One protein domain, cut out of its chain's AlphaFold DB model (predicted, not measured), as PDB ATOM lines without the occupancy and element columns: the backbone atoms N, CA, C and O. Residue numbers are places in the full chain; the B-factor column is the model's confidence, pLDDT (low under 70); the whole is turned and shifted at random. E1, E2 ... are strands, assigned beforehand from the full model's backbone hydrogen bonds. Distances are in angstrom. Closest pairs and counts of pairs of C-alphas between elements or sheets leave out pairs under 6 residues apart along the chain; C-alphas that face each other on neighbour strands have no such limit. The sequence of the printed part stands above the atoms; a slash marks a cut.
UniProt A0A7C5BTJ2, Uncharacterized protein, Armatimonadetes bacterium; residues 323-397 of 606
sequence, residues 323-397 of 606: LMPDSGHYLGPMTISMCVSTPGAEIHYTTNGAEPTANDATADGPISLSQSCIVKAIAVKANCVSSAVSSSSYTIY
ATOM      1  N   LEU A 323     135.501 115.490 128.931       97.94
ATOM      2  CA  LEU A 323     134.802 114.597 129.856       97.94
ATOM      3  C   LEU A 323     133.773 113.794 129.066       97.94
ATOM      4  O   LEU A 323     132.944 114.388 128.386       97.94
ATOM      5  N   MET A 324     133.802 112.467 129.185       96.31
ATOM      6  CA  MET A 324     132.831 111.586 128.537       96.31
ATOM      7  C   MET A 324     132.211 110.590 129.528       96.31
ATOM      8  O   MET A 324     132.950 109.972 130.290       96.31
ATOM      9  N   PRO A 325     130.887 110.361 129.500       96.44
ATOM     10  CA  PRO A 325     129.917 110.995 128.607       96.44
ATOM     11  C   PRO A 325     129.684 112.480 128.957       96.44
ATOM     12  O   PRO A 325     130.093 112.946 130.024       96.44
ATOM     13  N   ASP A 326     129.052 113.214 128.038       95.38
ATOM     14  CA  ASP A 326     128.793 114.654 128.175       95.38
ATOM     15  C   ASP A 326     127.881 114.977 129.372       95.38
ATOM     16  O   ASP A 326     127.268 114.102 129.985       95.38
ATOM     17  N   SER A 327     127.765 116.254 129.726       96.50
ATOM     18  CA  SER A 327     126.807 116.693 130.747       96.50
ATOM     19  C   SER A 327     125.366 116.294 130.386       96.50
ATOM     20  O   SER A 327     124.985 116.258 129.216       96.50
ATOM     21  N   GLY A 328     124.546 115.968 131.389       95.81
ATOM     22  CA  GLY A 328     123.171 115.527 131.139       95.81
ATOM     23  C   GLY A 328     122.494 114.774 132.281       95.81
ATOM     24  O   GLY A 328     122.958 114.772 133.425       95.81
ATOM     25  N   HIS A 329     121.364 114.144 131.943       95.19
ATOM     26  CA  HIS A 329     120.549 113.330 132.847       95.19
ATOM     27  C   HIS A 329     120.868 111.845 132.663       95.19
ATOM     28  O   HIS A 329     120.819 111.327 131.546       95.19
ATOM     29  N   TYR A 330     121.149 111.159 133.768       95.69
ATOM     30  CA  TYR A 330     121.583 109.767 133.768       95.69
ATOM     31  C   TYR A 330     120.799 108.922 134.767       95.69
ATOM     32  O   TYR A 330     120.503 109.347 135.887       95.69
ATOM     33  N   LEU A 331     120.478 107.696 134.348       95.56
ATOM     34  CA  LEU A 331     119.730 106.741 135.152       95.56
ATOM     35  C   LEU A 331     120.672 105.799 135.911       95.56
ATOM     36  O   LEU A 331     121.218 104.849 135.344       95.56
ATOM     37  N   GLY A 332     120.758 105.994 137.223       94.25
ATOM     38  CA  GLY A 332     121.604 105.220 138.125       94.25
ATOM     39  C   GLY A 332     123.084 105.624 138.076       94.25
ATOM     40  O   GLY A 332     123.460 106.527 137.329       94.25
ATOM     41  N   PRO A 333     123.932 104.968 138.892       94.31
ATOM     42  CA  PRO A 333     125.361 105.245 138.916       94.31
ATOM     43  C   PRO A 333     126.006 105.052 137.543       94.31
ATOM     44  O   PRO A 333     125.678 104.110 136.820       94.31
ATOM     45  N   MET A 334     126.956 105.920 137.216       95.56
ATOM     46  CA  MET A 334     127.684 105.903 135.950       95.56
ATOM     47  C   MET A 334     129.171 106.170 136.168       95.56
ATOM     48  O   MET A 334     129.592 106.531 137.266       95.56
ATOM     49  N   THR A 335     129.967 106.008 135.117       97.19
ATOM     50  CA  THR A 335     131.375 106.393 135.112       97.19
ATOM     51  C   THR A 335     131.617 107.501 134.100       97.19
ATOM     52  O   THR A 335     131.008 107.521 133.031       97.19
ATOM     53  N   ILE A 336     132.518 108.417 134.442       97.50
ATOM     54  CA  ILE A 336     133.080 109.394 133.509       97.50
ATOM     55  C   ILE A 336     134.535 109.051 133.223       97.50
ATOM     56  O   ILE A 336     135.255 108.614 134.113       97.50
ATOM     57  N   SER A 337     134.978 109.262 131.993       97.38
ATOM     58  CA  SER A 337     136.378 109.208 131.583       97.38
ATOM     59  C   SER A 337     136.832 110.607 131.186       97.38
ATOM     60  O   SER A 337     136.068 111.351 130.569       97.38
ATOM     61  N   MET A 338     138.067 110.955 131.533       97.94
ATOM     62  CA  MET A 338     138.685 112.229 131.171       97.94
ATOM     63  C   MET A 338     139.881 111.977 130.265       97.94
ATOM     64  O   MET A 338     140.641 111.036 130.494       97.94
ATOM     65  N   CYS A 339     140.070 112.811 129.248       96.69
ATOM     66  CA  CYS A 339     141.282 112.780 128.433       96.69
ATOM     67  C   CYS A 339     141.718 114.183 128.007       96.69
ATOM     68  O   CYS A 339     140.911 115.114 127.937       96.69
ATOM     69  N   VAL A 340     143.012 114.323 127.721       97.19
ATOM     70  CA  VAL A 340     143.647 115.560 127.264       97.19
ATOM     71  C   VAL A 340     144.587 115.240 126.106       97.19
ATOM     72  O   VAL A 340     145.246 114.203 126.104       97.19
ATOM     73  N   SER A 341     144.629 116.110 125.098       95.31
ATOM     74  CA  SER A 341     145.479 115.913 123.918       95.31
ATOM     75  C   SER A 341     146.924 116.374 124.117       95.31
ATOM     76  O   SER A 341     147.774 116.010 123.312       95.31
ATOM     77  N   THR A 342     147.218 117.148 125.169       93.50
ATOM     78  CA  THR A 342     148.584 117.558 125.528       93.50
ATOM     79  C   THR A 342     149.355 116.370 126.109       93.50
ATOM     80  O   THR A 342     149.034 115.929 127.216       93.50
ATOM     81  N   PRO A 343     150.390 115.856 125.418       88.81
ATOM     82  CA  PRO A 343     151.136 114.695 125.890       88.81
ATOM     83  C   PRO A 343     151.829 114.967 127.228       88.81
ATOM     84  O   PRO A 343     152.488 115.998 127.395       88.81
ATOM     85  N   GLY A 344     151.698 114.031 128.169       89.50
ATOM     86  CA  GLY A 344     152.306 114.118 129.500       89.50
ATOM     87  C   GLY A 344     151.692 115.173 130.427       89.50
ATOM     88  O   GLY A 344     152.303 115.484 131.442       89.50
ATOM     89  N   ALA A 345     150.537 115.756 130.081       95.06
ATOM     90  CA  ALA A 345     149.785 116.593 131.011       95.06
ATOM     91  C   ALA A 345     148.976 115.727 131.987       95.06
ATOM     92  O   ALA A 345     148.345 114.748 131.584       95.06
ATOM     93  N   GLU A 346     148.969 116.120 133.255       97.56
ATOM     94  CA  GLU A 346     148.153 115.516 134.306       97.56
ATOM     95  C   GLU A 346     146.804 116.234 134.377       97.56
ATOM     96  O   GLU A 346     146.730 117.461 134.275       97.56
ATOM     97  N   ILE A 347     145.717 115.477 134.528       98.44
ATOM     98  CA  ILE A 347     144.369 116.035 134.660       98.44
ATOM     99  C   ILE A 347     143.992 116.023 136.137       98.44
ATOM    100  O   ILE A 347     143.863 114.949 136.718       98.44
ATOM    101  N   HIS A 348     143.744 117.197 136.713       98.38
ATOM    102  CA  HIS A 348     143.215 117.342 138.069       98.38
ATOM    103  C   HIS A 348     141.739 117.714 138.027       98.38
ATOM    104  O   HIS A 348     141.320 118.483 137.155       98.38
ATOM    105  N   TYR A 349     140.945 117.197 138.963       98.38
ATOM    106  CA  TYR A 349     139.501 117.392 138.942       98.38
ATOM    107  C   TYR A 349     138.863 117.552 140.322       98.38
ATOM    108  O   TYR A 349     139.378 117.114 141.348       98.38
ATOM    109  N   THR A 350     137.665 118.131 140.320       98.12
ATOM    110  CA  THR A 350     136.746 118.164 141.461       98.12
ATOM    111  C   THR A 350     135.378 117.644 141.030       98.12
ATOM    112  O   THR A 350     135.008 117.720 139.860       98.12
ATOM    113  N   THR A 351     134.599 117.113 141.973       97.06
ATOM    114  CA  THR A 351     133.211 116.660 141.742       97.06
ATOM    115  C   THR A 351     132.180 117.496 142.503       97.06
ATOM    116  O   THR A 351     130.979 117.292 142.367       97.06
ATOM    117  N   ASN A 352     132.626 118.466 143.301       95.06
ATOM    118  CA  ASN A 352     131.774 119.347 144.102       95.06
ATOM    119  C   ASN A 352     131.530 120.720 143.439       95.06
ATOM    120  O   ASN A 352     130.921 121.592 144.054       95.06
ATOM    121  N   GLY A 353     132.014 120.925 142.209       94.31
ATOM    122  CA  GLY A 353     131.900 122.181 141.464       94.31
ATOM    123  C   GLY A 353     132.939 123.259 141.801       94.31
ATOM    124  O   GLY A 353     132.883 124.337 141.200       94.31
ATOM    125  N   ALA A 354     133.883 123.003 142.712       97.44
ATOM    126  CA  ALA A 354     135.000 123.913 142.980       97.44
ATOM    127  C   ALA A 354     135.986 123.957 141.799       97.44
ATOM    128  O   ALA A 354     136.121 122.979 141.069       97.44
ATOM    129  N   GLU A 355     136.676 125.081 141.593       97.38
ATOM    130  CA  GLU A 355     137.734 125.151 140.576       97.38
ATOM    131  C   GLU A 355     138.899 124.221 140.962       97.38
ATOM    132  O   GLU A 355     139.398 124.345 142.083       97.38
ATOM    133  N   PRO A 356     139.322 123.292 140.084       97.81
ATOM    134  CA  PRO A 356     140.426 122.387 140.374       97.81
ATOM    135  C   PRO A 356     141.775 123.112 140.326       97.81
ATOM    136  O   PRO A 356     141.996 124.043 139.549       97.81
ATOM    137  N   THR A 357     142.706 122.627 141.134       95.38
ATOM    138  CA  THR A 357     144.102 123.049 141.235       95.38
ATOM    139  C   THR A 357     145.026 121.844 141.061       95.38
ATOM    140  O   THR A 357     144.587 120.699 141.124       95.38
ATOM    141  N   ALA A 358     146.331 122.082 140.914       94.38
ATOM    142  CA  ALA A 358     147.330 121.009 140.839       94.38
ATOM    143  C   ALA A 358     147.454 120.160 142.128       94.38
ATOM    144  O   ALA A 358     148.179 119.173 142.141       94.38
ATOM    145  N   ASN A 359     146.775 120.543 143.219       94.56
ATOM    146  CA  ASN A 359     146.746 119.779 144.472       94.56
ATOM    147  C   ASN A 359     145.493 118.896 144.607       94.56
ATOM    148  O   ASN A 359     145.376 118.156 145.585       94.56
ATOM    149  N   ASP A 360     144.542 119.007 143.677       97.25
ATOM    150  CA  ASP A 360     143.333 118.187 143.663       97.25
ATOM    151  C   ASP A 360     143.600 116.805 143.052       97.25
ATOM    152  O   ASP A 360     144.673 116.526 142.513       97.25
ATOM    153  N   ALA A 361     142.606 115.919 143.154       96.38
ATOM    154  CA  ALA A 361     142.716 114.537 142.703       96.38
ATOM    155  C   ALA A 361     143.066 114.439 141.208       96.38
ATOM    156  O   ALA A 361     142.471 115.134 140.383       96.38
ATOM    157  N   THR A 362     143.986 113.534 140.871       97.19
ATOM    158  CA  THR A 362     144.397 113.244 139.492       97.19
ATOM    159  C   THR A 362     143.495 112.179 138.864       97.19
ATOM    160  O   THR A 362     143.101 111.209 139.516       97.19
ATOM    161  N   ALA A 363     143.132 112.354 137.594       95.62
ATOM    162  CA  ALA A 363     142.310 111.408 136.846       95.62
ATOM    163  C   ALA A 363     143.165 110.297 136.202       95.62
ATOM    164  O   ALA A 363     143.533 110.387 135.034       95.62
ATOM    165  N   ASP A 364     143.419 109.216 136.947       91.44
ATOM    166  CA  ASP A 364     144.196 108.046 136.480       91.44
ATOM    167  C   ASP A 364     143.337 106.949 135.810       91.44
ATOM    168  O   ASP A 364     143.811 105.863 135.469       91.44
ATOM    169  N   GLY A 365     142.040 107.207 135.636       93.44
ATOM    170  CA  GLY A 365     141.080 106.278 135.050       93.44
ATOM    171  C   GLY A 365     139.641 106.781 135.177       93.44
ATOM    172  O   GLY A 365     139.415 107.916 135.602       93.44
ATOM    173  N   PRO A 366     138.645 105.957 134.806       96.00
ATOM    174  CA  PRO A 366     137.250 106.346 134.927       96.00
ATOM    175  C   PRO A 366     136.830 106.584 136.384       96.00
ATOM    176  O   PRO A 366     137.134 105.785 137.269       96.00
ATOM    177  N   ILE A 367     136.071 107.653 136.621       95.62
ATOM    178  CA  ILE A 367     135.575 108.048 137.943       95.62
ATOM    179  C   ILE A 367     134.097 107.679 138.048       95.62
ATOM    180  O   ILE A 367     133.298 108.034 137.182       95.62
ATOM    181  N   SER A 368     133.722 106.987 139.122       95.38
ATOM    182  CA  SER A 368     132.331 106.612 139.391       95.38
ATOM    183  C   SER A 368     131.552 107.762 140.023       95.38
ATOM    184  O   SER A 368     131.951 108.298 141.055       95.38
ATOM    185  N   LEU A 369     130.397 108.085 139.448       96.19
ATOM    186  CA  LEU A 369     129.441 109.055 139.967       96.19
ATOM    187  C   LEU A 369     128.153 108.328 140.360       96.19
ATOM    188  O   LEU A 369     127.515 107.673 139.535       96.19
ATOM    189  N   SER A 370     127.768 108.430 141.631       94.12
ATOM    190  CA  SER A 370     126.549 107.815 142.180       94.12
ATOM    191  C   SER A 370     125.473 108.831 142.571       94.12
ATOM    192  O   SER A 370     124.347 108.437 142.873       94.12
ATOM    193  N   GLN A 371     125.804 110.124 142.568       94.44
ATOM    194  CA  GLN A 371     124.916 111.233 142.912       94.44
ATOM    195  C   GLN A 371     125.130 112.402 141.949       94.44
ATOM    196  O   GLN A 371     126.214 112.544 141.381       94.44
ATOM    197  N   SER A 372     124.104 113.240 141.788       96.00
ATOM    198  CA  SER A 372     124.185 114.449 140.967       96.00
ATOM    199  C   SER A 372     125.307 115.364 141.444       96.00
ATOM    200  O   SER A 372     125.420 115.645 142.640       96.00
ATOM    201  N   CYS A 373     126.131 115.839 140.518       96.94
ATOM    202  CA  CYS A 373     127.322 116.605 140.847       96.94
ATOM    203  C   CYS A 373     127.765 117.499 139.677       96.94
ATOM    204  O   CYS A 373     127.272 117.380 138.552       96.94
ATOM    205  N   ILE A 374     128.706 118.406 139.939       98.00
ATOM    206  CA  ILE A 374     129.378 119.191 138.898       98.00
ATOM    207  C   ILE A 374     130.833 118.768 138.899       98.00
ATOM    208  O   ILE A 374     131.533 118.949 139.895       98.00
ATOM    209  N   VAL A 375     131.277 118.215 137.777       98.25
ATOM    210  CA  VAL A 375     132.669 117.835 137.594       98.25
ATOM    211  C   VAL A 375     133.388 118.949 136.860       98.25
ATOM    212  O   VAL A 375     132.924 119.414 135.817       98.25
ATOM    213  N   LYS A 376     134.511 119.390 137.419       98.56
ATOM    214  CA  LYS A 376     135.420 120.335 136.775       98.56
ATOM    215  C   LYS A 376     136.796 119.717 136.654       98.56
ATOM    216  O   LYS A 376     137.222 119.049 137.591       98.56
ATOM    217  N   ALA A 377     137.482 119.941 135.537       98.50
ATOM    218  CA  ALA A 377     138.829 119.419 135.333       98.50
ATOM    219  C   ALA A 377     139.757 120.417 134.630       98.50
ATOM    220  O   ALA A 377     139.334 121.141 133.723       98.50
ATOM    221  N   ILE A 378     141.027 120.418 135.032       98.62
ATOM    222  CA  ILE A 378     142.125 121.221 134.477       98.62
ATOM    223  C   ILE A 378     143.301 120.314 134.121       98.62
ATOM    224  O   ILE A 378     143.588 119.363 134.843       98.62
ATOM    225  N   ALA A 379     143.981 120.605 133.015       98.44
ATOM    226  CA  ALA A 379     145.230 119.948 132.658       98.44
ATOM    227  C   ALA A 379     146.427 120.804 133.082       98.44
ATOM    228  O   ALA A 379     146.490 122.000 132.776       98.44
ATOM    229  N   VAL A 380     147.390 120.177 133.752       96.94
ATOM    230  CA  VAL A 380     148.611 120.800 134.266       96.94
ATOM    231  C   VAL A 380     149.819 120.035 133.735       96.94
ATOM    232  O   VAL A 380     149.827 118.809 133.677       96.94
ATOM    233  N   LYS A 381     150.849 120.769 133.314       93.69
ATOM    234  CA  LYS A 381     152.129 120.205 132.881       93.69
ATOM    235  C   LYS A 381     153.242 121.185 133.225       93.69
ATOM    236  O   LYS A 381     153.060 122.394 133.087       93.69
ATOM    237  N   ALA A 382     154.393 120.671 133.654       87.25
ATOM    238  CA  ALA A 382     155.574 121.500 133.873       87.25
ATOM    239  C   ALA A 382     155.933 122.293 132.602       87.25
ATOM    240  O   ALA A 382     155.796 121.787 131.488       87.25
ATOM    241  N   ASN A 383     156.382 123.540 132.781       84.50
ATOM    242  CA  ASN A 383     156.754 124.471 131.704       84.50
ATOM    243  C   ASN A 383     155.626 124.801 130.702       84.50
ATOM    244  O   ASN A 383     155.887 125.354 129.636       84.50
ATOM    245  N   CYS A 384     154.371 124.497 131.044       90.94
ATOM    246  CA  CYS A 384     153.190 124.890 130.284       90.94
ATOM    247  C   CYS A 384     152.272 125.756 131.149       90.94
ATOM    248  O   CYS A 384     152.156 125.571 132.360       90.94
ATOM    249  N   VAL A 385     151.557 126.673 130.508       95.19
ATOM    250  CA  VAL A 385     150.384 127.316 131.092       95.19
ATOM    251  C   VAL A 385     149.280 126.266 131.201       95.19
ATOM    252  O   VAL A 385     148.984 125.565 130.229       95.19
ATOM    253  N   SER A 386     148.675 126.152 132.386       96.94
ATOM    254  CA  SER A 386     147.554 125.240 132.621       96.94
ATOM    255  C   SER A 386     146.397 125.511 131.661       96.94
ATOM    256  O   SER A 386     146.193 126.638 131.203       96.94
ATOM    257  N   SER A 387     145.615 124.476 131.366       98.06
ATOM    258  CA  SER A 387     144.478 124.618 130.460       98.06
ATOM    259  C   SER A 387     143.393 125.527 131.039       98.06
ATOM    260  O   SER A 387     143.319 125.757 132.246       98.06
ATOM    261  N   ALA A 388     142.450 125.946 130.193       98.12
ATOM    262  CA  ALA A 388     141.154 126.383 130.703       98.12
ATOM    263  C   ALA A 388     140.449 125.224 131.436       98.12
ATOM    264  O   ALA A 388     140.672 124.051 131.112       98.12
ATOM    265  N   VAL A 389     139.593 125.561 132.402       98.38
ATOM    266  CA  VAL A 389     138.817 124.578 133.165       98.38
ATOM    267  C   VAL A 389     137.639 124.084 132.328       98.38
ATOM    268  O   VAL A 389     136.830 124.867 131.833       98.38
ATOM    269  N   SER A 390     137.537 122.766 132.192       98.31
ATOM    270  CA  SER A 390     136.349 122.087 131.673       98.31
ATOM    271  C   SER A 390     135.312 121.930 132.786       98.31
ATOM    272  O   SER A 390     135.678 121.724 133.942       98.31
ATOM    273  N   SER A 391     134.018 122.036 132.468       97.94
ATOM    274  CA  SER A 391     132.945 121.894 133.457       97.94
ATOM    275  C   SER A 391     131.734 121.172 132.874       97.94
ATOM    276  O   SER A 391     131.167 121.615 131.877       97.94
ATOM    277  N   SER A 392     131.316 120.091 133.536       98.19
ATOM    278  CA  SER A 392     130.156 119.278 133.161       98.19
ATOM    279  C   SER A 392     129.247 119.036 134.363       98.19
ATOM    280  O   SER A 392     129.699 118.647 135.440       98.19
ATOM    281  N   SER A 393     127.943 119.257 134.181       97.75
ATOM    282  CA  SER A 393     126.917 118.961 135.185       97.75
ATOM    283  C   SER A 393     126.264 117.609 134.904       97.75
ATOM    284  O   SER A 393     125.805 117.352 133.792       97.75
ATOM    285  N   TYR A 394     126.211 116.754 135.920       97.62
ATOM    286  CA  TYR A 394     125.604 115.431 135.845       97.62
ATOM    287  C   TYR A 394     124.439 115.361 136.822       97.62
ATOM    288  O   TYR A 394     124.628 115.512 138.029       97.62
ATOM    289  N   THR A 395     123.234 115.119 136.308       96.44
ATOM    290  CA  THR A 395     122.048 114.864 137.133       96.44
ATOM    291  C   THR A 395     121.770 113.368 137.141       96.44
ATOM    292  O   THR A 395     121.408 112.799 136.113       96.44
ATOM    293  N   ILE A 396     121.947 112.728 138.294       96.12
ATOM    294  CA  ILE A 396     121.820 111.280 138.458       96.12
ATOM    295  C   ILE A 396     120.529 110.958 139.205       96.12
ATOM    296  O   ILE A 396     120.340 111.365 140.351       96.12
ATOM    297  N   TYR A 397     119.666 110.176 138.561       96.00
ATOM    298  CA  TYR A 397     118.408 109.708 139.133       96.00
ATOM    299  C   TYR A 397     118.579 108.290 139.678       96.00
ATOM    300  O   TYR A 397     119.087 107.422 138.960       96.00
TER     301      TYR A 397
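What this domain is: This is residues 323 to 397 of the 606 residues of an uncharacterized protein of Armatimonadetes bacterium (UniProt A0A7C5BTJ2). A strongly twisted mixed sheet, E1 E6 E5 E3, runs lengthwise, with the antiparallel pair E2 and E4 over part of one face. The 75 printed residues hold six named strands, E1 to E6, in under half of them: all strand. The whole is compact, radius of gyration of the C-alphas 12.3 A, spans 42 by 21 by 16 A.

Where its parts are: Find C-alpha 373 at (127.322, 116.605, 140.847); E5, residues 373 to 380, begins its 22.7 A there. E6, residues 390 to 397, ends its 23.0 A at C-alpha 397, (118.408, 109.708, 139.133). E3 is 346 to 350, E1 328 to 331, E2 334 to 339, E4 367 to 369.

How they stand to each other: At 2.9 A, within hydrogen-bond range, find N 375 and O 392 in hairpin E5 and E6, N 330 and O 395 in parallel E1 and E6, N 348 and O 378 in antiparallel E3 and E5. E2 and E5 are only just apart, closest 8.3 A.

The domain as a whole: The link E3 to E4 is long. The printed part has no cut; no printed residue is under 70.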